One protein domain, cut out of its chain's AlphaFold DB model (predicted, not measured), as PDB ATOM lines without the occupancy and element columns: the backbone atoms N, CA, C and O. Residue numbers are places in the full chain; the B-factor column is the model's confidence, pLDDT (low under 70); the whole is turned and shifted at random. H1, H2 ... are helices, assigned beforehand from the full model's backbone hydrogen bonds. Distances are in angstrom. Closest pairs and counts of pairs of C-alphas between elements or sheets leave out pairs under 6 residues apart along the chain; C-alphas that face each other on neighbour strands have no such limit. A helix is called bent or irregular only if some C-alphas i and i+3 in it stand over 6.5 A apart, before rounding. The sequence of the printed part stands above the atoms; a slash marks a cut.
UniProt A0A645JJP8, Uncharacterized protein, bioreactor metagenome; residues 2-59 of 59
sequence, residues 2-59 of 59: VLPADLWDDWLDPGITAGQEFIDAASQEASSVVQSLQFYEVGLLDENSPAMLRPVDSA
ATOM      1  N   VAL A   2      36.631  21.801 -20.598       85.19
ATOM      2  CA  VAL A   2      36.551  22.875 -21.597       85.19
ATOM      3  C   VAL A   2      35.096  22.953 -22.022       85.19
ATOM      4  O   VAL A   2      34.578  21.938 -22.458       85.19
ATOM      5  N   LEU A   3      34.437  24.096 -21.849       89.94
ATOM      6  CA  LEU A   3      33.042  24.289 -22.251       89.94
ATOM      7  C   LEU A   3      32.965  25.227 -23.465       89.94
ATOM      8  O   LEU A   3      33.850  26.080 -23.616       89.94
ATOM      9  N   PRO A   4      31.923  25.100 -24.307       88.25
ATOM     10  CA  PRO A   4      31.557  26.139 -25.265       88.25
ATOM     11  C   PRO A   4      31.387  27.493 -24.569       88.25
ATOM     12  O   PRO A   4      30.979  27.545 -23.409       88.25
ATOM     13  N   ALA A   5      31.688  28.585 -25.277       85.69
ATOM     14  CA  ALA A   5      31.645  29.936 -24.714       85.69
ATOM     15  C   ALA A   5      30.279  30.266 -24.090       85.69
ATOM     16  O   ALA A   5      30.235  30.737 -22.962       85.69
ATOM     17  N   ASP A   6      29.187  29.932 -24.779       87.94
ATOM     18  CA  ASP A   6      27.825  30.232 -24.321       87.94
ATOM     19  C   ASP A   6      27.418  29.425 -23.075       87.94
ATOM     20  O   ASP A   6      26.615  29.877 -22.269       87.94
ATOM     21  N   LEU A   7      28.004  28.239 -22.877       90.56
ATOM     22  CA  LEU A   7      27.691  27.382 -21.732       90.56
ATOM     23  C   LEU A   7      28.426  27.816 -20.455       90.56
ATOM     24  O   LEU A   7      28.051  27.409 -19.356       90.56
ATOM     25  N   TRP A   8      29.476  28.633 -20.573       91.81
ATOM     26  CA  TRP A   8      30.172  29.171 -19.404       91.81
ATOM     27  C   TRP A   8      29.295  30.105 -18.575       91.81
ATOM     28  O   TRP A   8      29.430  30.098 -17.352       91.81
ATOM     29  N   ASP A   9      28.404  30.862 -19.214       91.88
ATOM     30  CA  ASP A   9      27.498  31.777 -18.517       91.88
ATOM     31  C   ASP A   9      26.525  30.992 -17.627       91.88
ATOM     32  O   ASP A   9      26.435  31.259 -16.428       91.88
ATOM     33  N   ASP A  10      25.907  29.939 -18.168       91.81
ATOM     34  CA  ASP A  10      25.018  29.051 -17.411       91.81
ATOM     35  C   ASP A  10      25.775  28.249 -16.336       91.81
ATOM     36  O   ASP A  10      25.271  28.011 -15.241       91.81
ATOM     37  N   TRP A  11      27.011  27.826 -16.618       91.25
ATOM     38  CA  TRP A  11      27.833  27.085 -15.655       91.25
ATOM     39  C   TRP A  11      28.226  27.929 -14.433       91.25
ATOM     40  O   TRP A  11      28.427  27.392 -13.341       91.25
ATOM     41  N   LEU A  12      28.384  29.242 -14.617       91.75
ATOM     42  CA  LEU A  12      28.814  30.172 -13.574       91.75
ATOM     43  C   LEU A  12      27.651  30.904 -12.894       91.75
ATOM     44  O   LEU A  12      27.896  31.592 -11.901       91.75
ATOM     45  N   ASP A  13      26.417  30.759 -13.383       92.25
ATOM     46  CA  ASP A  13      25.244  31.402 -12.796       92.25
ATOM     47  C   ASP A  13      24.833  30.722 -11.472       92.25
ATOM     48  O   ASP A  13      24.324  29.595 -11.471       92.25
ATOM     49  N   PRO A  14      24.978  31.397 -10.312       91.62
ATOM     50  CA  PRO A  14      24.552  30.845  -9.028       91.62
ATOM     51  C   PRO A  14      23.022  30.718  -8.893       91.62
ATOM     52  O   PRO A  14      22.548  30.116  -7.929       91.62
ATOM     53  N   GLY A  15      22.244  31.310  -9.804       94.06
ATOM     54  CA  GLY A  15      20.790  31.183  -9.882       94.06
ATOM     55  C   GLY A  15      20.316  29.858 -10.482       94.06
ATOM     56  O   GLY A  15      19.156  29.484 -10.290       94.06
ATOM     57  N   ILE A  16      21.198  29.118 -11.160       90.69
ATOM     58  CA  ILE A  16      20.872  27.832 -11.772       90.69
ATOM     59  C   ILE A  16      21.097  26.709 -10.758       90.69
ATOM     60  O   ILE A  16      22.193  26.480 -10.250       90.69
ATOM     61  N   THR A  17      20.040  25.944 -10.476       88.31
ATOM     62  CA  THR A  17      20.178  24.687  -9.728       88.31
ATOM     63  C   THR A  17      20.619  23.586 -10.689       88.31
ATOM     64  O   THR A  17      19.796  22.936 -11.330       88.31
ATOM     65  N   ALA A  18      21.930  23.388 -10.796       84.75
ATOM     66  CA  ALA A  18      22.525  22.365 -11.646       84.75
ATOM     67  C   ALA A  18      22.369  20.958 -11.036       84.75
ATOM     68  O   ALA A  18      23.030  20.603 -10.059       84.75
ATOM     69  N   GLY A  19      21.480  20.151 -11.619       91.50
ATOM     70  CA  GLY A  19      21.350  18.720 -11.321       91.50
ATOM     71  C   GLY A  19      22.293  17.849 -12.160       91.50
ATOM     72  O   GLY A  19      23.028  18.344 -13.011       91.50
ATOM     73  N   GLN A  20      22.235  16.527 -11.965       93.75
ATOM     74  CA  GLN A  20      23.057  15.577 -12.731       93.75
ATOM     75  C   GLN A  20      22.840  15.707 -14.249       93.75
ATOM     76  O   GLN A  20      23.808  15.697 -14.998       93.75
ATOM     77  N   GLU A  21      21.597  15.923 -14.691       93.25
ATOM     78  CA  GLU A  21      21.263  16.103 -16.113       93.25
ATOM     79  C   GLU A  21      21.987  17.306 -16.741       93.25
ATOM     80  O   GLU A  21      22.440  17.232 -17.881       93.25
ATOM     81  N   PHE A  22      22.152  18.394 -15.982       92.88
ATOM     82  CA  PHE A  22      22.900  19.572 -16.428       92.88
ATOM     83  C   PHE A  22      24.395  19.262 -16.572       92.88
ATOM     84  O   PHE A  22      25.017  19.629 -17.567       92.88
ATOM     85  N   ILE A  23      24.969  18.546 -15.601       92.12
ATOM     86  CA  ILE A  23      26.382  18.144 -15.626       92.12
ATOM     87  C   ILE A  23      26.657  17.191 -16.795       92.12
ATOM     88  O   ILE A  23      27.663  17.348 -17.487       92.12
ATOM     89  N   ASP A  24      25.767  16.228 -17.038       93.69
ATOM     90  CA  ASP A  24      25.909  15.257 -18.124       93.69
ATOM     91  C   ASP A  24      25.854  15.948 -19.493       93.69
ATOM     92  O   ASP A  24      26.717  15.704 -20.341       93.69
ATOM     93  N   ALA A  25      24.906  16.874 -19.679       90.88
ATOM     94  CA  ALA A  25      24.815  17.689 -20.888       90.88
ATOM     95  C   ALA A  25      26.079  18.543 -21.088       90.88
ATOM     96  O   ALA A  25      26.673  18.533 -22.166       90.88
ATOM     97  N   ALA A  26      26.555  19.214 -20.036       91.56
ATOM     98  CA  ALA A  26      27.769  20.019 -20.105       91.56
ATOM     99  C   ALA A  26      29.021  19.185 -20.422       91.56
ATOM    100  O   ALA A  26      29.885  19.621 -21.181       91.56
ATOM    101  N   SER A  27      29.112  17.965 -19.888       91.38
ATOM    102  CA  SER A  27      30.203  17.026 -20.166       91.38
ATOM    103  C   SER A  27      30.196  16.535 -21.621       91.38
ATOM    104  O   SER A  27      31.251  16.416 -22.261       91.38
ATOM    105  N   GLN A  28      29.007  16.286 -22.174       91.38
ATOM    106  CA  GLN A  28      28.848  15.910 -23.575       91.38
ATOM    107  C   GLN A  28      29.284  17.045 -24.509       91.38
ATOM    108  O   GLN A  28      30.086  16.818 -25.418       91.38
ATOM    109  N   GLU A  29      28.840  18.272 -24.241       90.44
ATOM    110  CA  GLU A  29      29.240  19.452 -25.012       90.44
ATOM    111  C   GLU A  29      30.744  19.732 -24.882       90.44
ATOM    112  O   GLU A  29      31.431  19.996 -25.874       90.44
ATOM    113  N   ALA A  30      31.296  19.575 -23.676       90.81
ATOM    114  CA  ALA A  30      32.727  19.696 -23.430       90.81
ATOM    115  C   ALA A  30      33.555  18.717 -24.271       90.81
ATOM    116  O   ALA A  30      34.615  19.074 -24.789       90.81
ATOM    117  N   SER A  31      33.067  17.485 -24.440       90.50
ATOM    118  CA  SER A  31      33.748  16.462 -25.239       90.50
ATOM    119  C   SER A  31      33.897  16.879 -26.703       90.50
ATOM    120  O   SER A  31      34.944  16.622 -27.300       90.50
ATOM    121  N   SER A  32      32.903  17.566 -27.268       87.31
ATOM    122  CA  SER A  32      32.968  18.089 -28.639       87.31
ATOM    123  C   SER A  32      34.048  19.160 -28.784       87.31
ATOM    124  O   SER A  32      34.808  19.148 -29.754       87.31
ATOM    125  N   VAL A  33      34.193  20.045 -27.791       88.44
ATOM    126  CA  VAL A  33      35.256  21.060 -27.802       88.44
ATOM    127  C   VAL A  33      36.629  20.403 -27.683       88.44
ATOM    128  O   VAL A  33      37.531  20.734 -28.450       88.44
ATOM    129  N   VAL A  34      36.783  19.423 -26.789       90.25
ATOM    130  CA  VAL A  34      38.043  18.683 -26.611       90.25
ATOM    131  C   VAL A  34      38.507  18.018 -27.909       90.25
ATOM    132  O   VAL A  34      39.695  18.063 -28.215       90.25
ATOM    133  N   GLN A  35      37.590  17.458 -28.702       89.19
ATOM    134  CA  GLN A  35      37.919  16.828 -29.988       89.19
ATOM    135  C   GLN A  35      38.467  17.814 -31.032       89.19
ATOM    136  O   GLN A  35      39.157  17.398 -31.958       89.19
ATOM    137  N   SER A  36      38.180  19.110 -30.886       89.44
ATOM    138  CA  SER A  36      38.703  20.160 -31.769       89.44
ATOM    139  C   SER A  36      40.076  20.699 -31.349       89.44
ATOM    140  O   SER A  36      40.700  21.439 -32.111       89.44
ATOM    141  N   LEU A  37      40.561  20.346 -30.153       90.94
ATOM    142  CA  LEU A  37      41.828  20.856 -29.635       90.94
ATOM    143  C   LEU A  37      43.018  20.257 -30.383       90.94
ATOM    144  O   LEU A  37      43.075  19.060 -30.664       90.94
ATOM    145  N   GLN A  38      44.006  21.106 -30.659       91.44
ATOM    146  CA  GLN A  38      45.281  20.684 -31.222       91.44
ATOM    147  C   GLN A  38      46.329  20.605 -30.117       91.44
ATOM    148  O   GLN A  38      46.487  21.542 -29.333       91.44
ATOM    149  N   PHE A  39      47.036  19.481 -30.067       90.19
ATOM    150  CA  PHE A  39      48.072  19.215 -29.079       90.19
ATOM    151  C   PHE A  39      49.442  19.286 -29.743       90.19
ATOM    152  O   PHE A  39      49.622  18.791 -30.854       90.19
ATOM    153  N   TYR A  40      50.399  19.879 -29.035       91.62
ATOM    154  CA  TYR A  40      51.771  20.049 -29.497       91.62
ATOM    155  C   TYR A  40      52.735  19.605 -28.403       91.62
ATOM    156  O   TYR A  40      52.483  19.831 -27.218       91.62
ATOM    157  N   GLU A  41      53.842  18.987 -28.806       91.00
ATOM    158  CA  GLU A  41      54.973  18.750 -27.914       91.00
ATOM    159  C   GLU A  41      55.659  20.087 -27.605       91.00
ATOM    160  O   GLU A  41      55.810  20.933 -28.486       91.00
ATOM    161  N   VAL A  42      56.059  20.291 -26.352       90.88
ATOM    162  CA  VAL A  42      56.679  21.531 -25.860       90.88
ATOM    163  C   VAL A  42      57.998  21.227 -25.156       90.88
ATOM    164  O   VAL A  42      58.314  20.068 -24.882       90.88
ATOM    165  N   GLY A  43      58.780  22.269 -24.865       86.06
ATOM    166  CA  GLY A  43      60.039  22.130 -24.136       86.06
ATOM    167  C   GLY A  43      59.860  21.533 -22.735       86.06
ATOM    168  O   GLY A  43      58.758  21.498 -22.186       86.06
ATOM    169  N   LEU A  44      60.969  21.072 -22.146       87.38
ATOM    170  CA  LEU A  44      60.980  20.528 -20.786       87.38
ATOM    171  C   LEU A  44      60.390  21.517 -19.771       87.38
ATOM    172  O   LEU A  44      60.506  22.734 -19.915       87.38
ATOM    173  N   LEU A  45      59.793  20.960 -18.717       84.31
ATOM    174  CA  LEU A  45      59.278  21.725 -17.590       84.31
ATOM    175  C   LEU A  45      60.449  22.370 -16.828       84.31
ATOM    176  O   LEU A  45      61.190  21.674 -16.134       84.31
ATOM    177  N   ASP A  46      60.604  23.685 -16.962       79.50
ATOM    178  CA  ASP A  46      61.545  24.509 -16.192       79.50
ATOM    179  C   ASP A  46      60.798  25.671 -15.492       79.50
ATOM    180  O   ASP A  46      59.580  25.785 -15.610       79.50
ATOM    181  N   GLU A  47      61.485  26.497 -14.696       73.12
ATOM    182  CA  GLU A  47      60.904  27.623 -13.943       73.12
ATOM    183  C   GLU A  47      60.240  28.702 -14.834       73.12
ATOM    184  O   GLU A  47      60.782  29.784 -15.057       73.12
ATOM    185  N   ASN A  48      59.004  28.449 -15.279       79.31
ATOM    186  CA  ASN A  48      58.151  29.378 -16.032       79.31
ATOM    187  C   ASN A  48      58.771  29.906 -17.342       79.31
ATOM    188  O   ASN A  48      58.494  31.038 -17.755       79.31
ATOM    189  N   SER A  49      59.592  29.108 -18.029       84.38
ATOM    190  CA  SER A  49      60.123  29.501 -19.333       84.38
ATOM    191  C   SER A  49      59.048  29.529 -20.427       84.38
ATOM    192  O   SER A  49      58.219  28.618 -20.532       84.38
ATOM    193  N   PRO A  50      59.120  30.497 -21.364       82.44
ATOM    194  CA  PRO A  50      58.289  30.512 -22.569       82.44
ATOM    195  C   PRO A  50      58.455  29.278 -23.471       82.44
ATOM    196  O   PRO A  50      57.692  29.103 -24.419       82.44
ATOM    197  N   ALA A  51      59.479  28.449 -23.251       82.69
ATOM    198  CA  ALA A  51      59.652  27.183 -23.963       82.69
ATOM    199  C   ALA A  51      58.566  26.145 -23.620       82.69
ATOM    200  O   ALA A  51      58.297  25.268 -24.433       82.69
ATOM    201  N   MET A  52      57.897  26.277 -22.470       86.06
ATOM    202  CA  MET A  52      56.850  25.351 -22.017       86.06
ATOM    203  C   MET A  52      55.510  25.499 -22.750       86.06
ATOM    204  O   MET A  52      54.620  24.672 -22.582       86.06
ATOM    205  N   LEU A  53      55.330  26.573 -23.520       87.38
ATOM    206  CA  LEU A  53      54.083  26.862 -24.241       87.38
ATOM    207  C   LEU A  53      54.274  26.903 -25.758       87.38
ATOM    208  O   LEU A  53      53.300  27.008 -26.500       87.38
ATOM    209  N   ARG A  54      55.525  26.868 -26.227       87.00
ATOM    210  CA  ARG A  54      55.844  26.920 -27.652       87.00
ATOM    211  C   ARG A  54      56.079  25.504 -28.169       87.00
ATOM    212  O   ARG A  54      56.816  24.769 -27.510       87.00
ATOM    213  N   PRO A  55      55.498  25.139 -29.326       89.31
ATOM    214  CA  PRO A  55      55.801  23.872 -29.968       89.31
ATOM    215  C   PRO A  55      57.309  23.722 -30.168       89.31
ATOM    216  O   PRO A  55      57.973  24.677 -30.581       89.31
ATOM    217  N   VAL A  56      57.844  22.540 -29.879       89.50
ATOM    218  CA  VAL A  56      59.176  22.180 -30.371       89.50
ATOM    219  C   VAL A  56      59.047  21.826 -31.851       89.50
ATOM    220  O   VAL A  56      58.113  21.122 -32.235       89.50
ATOM    221  N   ASP A  57      59.948  22.334 -32.693       77.44
ATOM    222  CA  ASP A  57      59.997  21.911 -34.093       77.44
ATOM    223  C   ASP A  57      60.316  20.411 -34.123       77.44
ATOM    224  O   ASP A  57      61.423  19.986 -33.783       77.44
ATOM    225  N   SER A  58      59.323  19.601 -34.486       59.97
ATOM    226  CA  SER A  58      59.525  18.186 -34.778       59.97
ATOM    227  C   SER A  58      60.316  18.098 -36.086       59.97
ATOM    228  O   SER A  58      59.767  18.355 -37.157       59.97
ATOM    229  N   ALA A  59      61.618  17.830 -35.977       50.09
ATOM    230  CA  ALA A  59      62.506  17.601 -37.117       50.09
ATOM    231  C   ALA A  59      62.102  16.365 -37.938       50.09
ATOM    232  O   ALA A  59      61.629  15.377 -37.328       50.09
TER     233      ALA A  59
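This is residues 2 to 59 of the 59 residues of an uncharacterized protein of bioreactor metagenome (UniProt A0A645JJP8). Two antiparallel helices, a short H1 and a longer H2, lie loosely side by side at one end; from H2 the chain runs out and makes an irregular loop, residues 42 to 56, at the other end. The printed part has 58 residues, with named helices H1 then H2 and no named strand; the class is all helix, with 25 residues in named elements, under half. It is extended, with a radius of gyration of the C-alphas of 17.0 A and spans of 48 by 24 by 18 A, only just a rod.

H1 is residues 5 to 12, 11.5 A long, from C-alpha 5 at (31.645, 29.936, -24.714). It is neither bent nor irregular, but only just: C-alphas 6 and 9 are 6.0 A apart. H2, residues 20 to 36, is 25.1 A long and ends at C-alpha 36, (38.703, 20.160, -31.769).

H1 and H2 are close but not clearly touching; their closest C-alphas, of Leu 7 and Ala 26, are 7.5 A apart. They run opposite ways at a shallow tilt of 32 degrees, only just short of steep. O i to N i+4 pairs are within hydrogen-bond range in 2 of 4 for H1 and 12 of 13 for H2.

The farthest C-alphas, of Gly 15 and Ala 59, are 51.6 A apart. The printed part has no cut. The link from H1 to H2 is short, and residues 12 to 17, of which 12 belongs to H1, stand free. Residues 58 to 59 have pLDDT under 70.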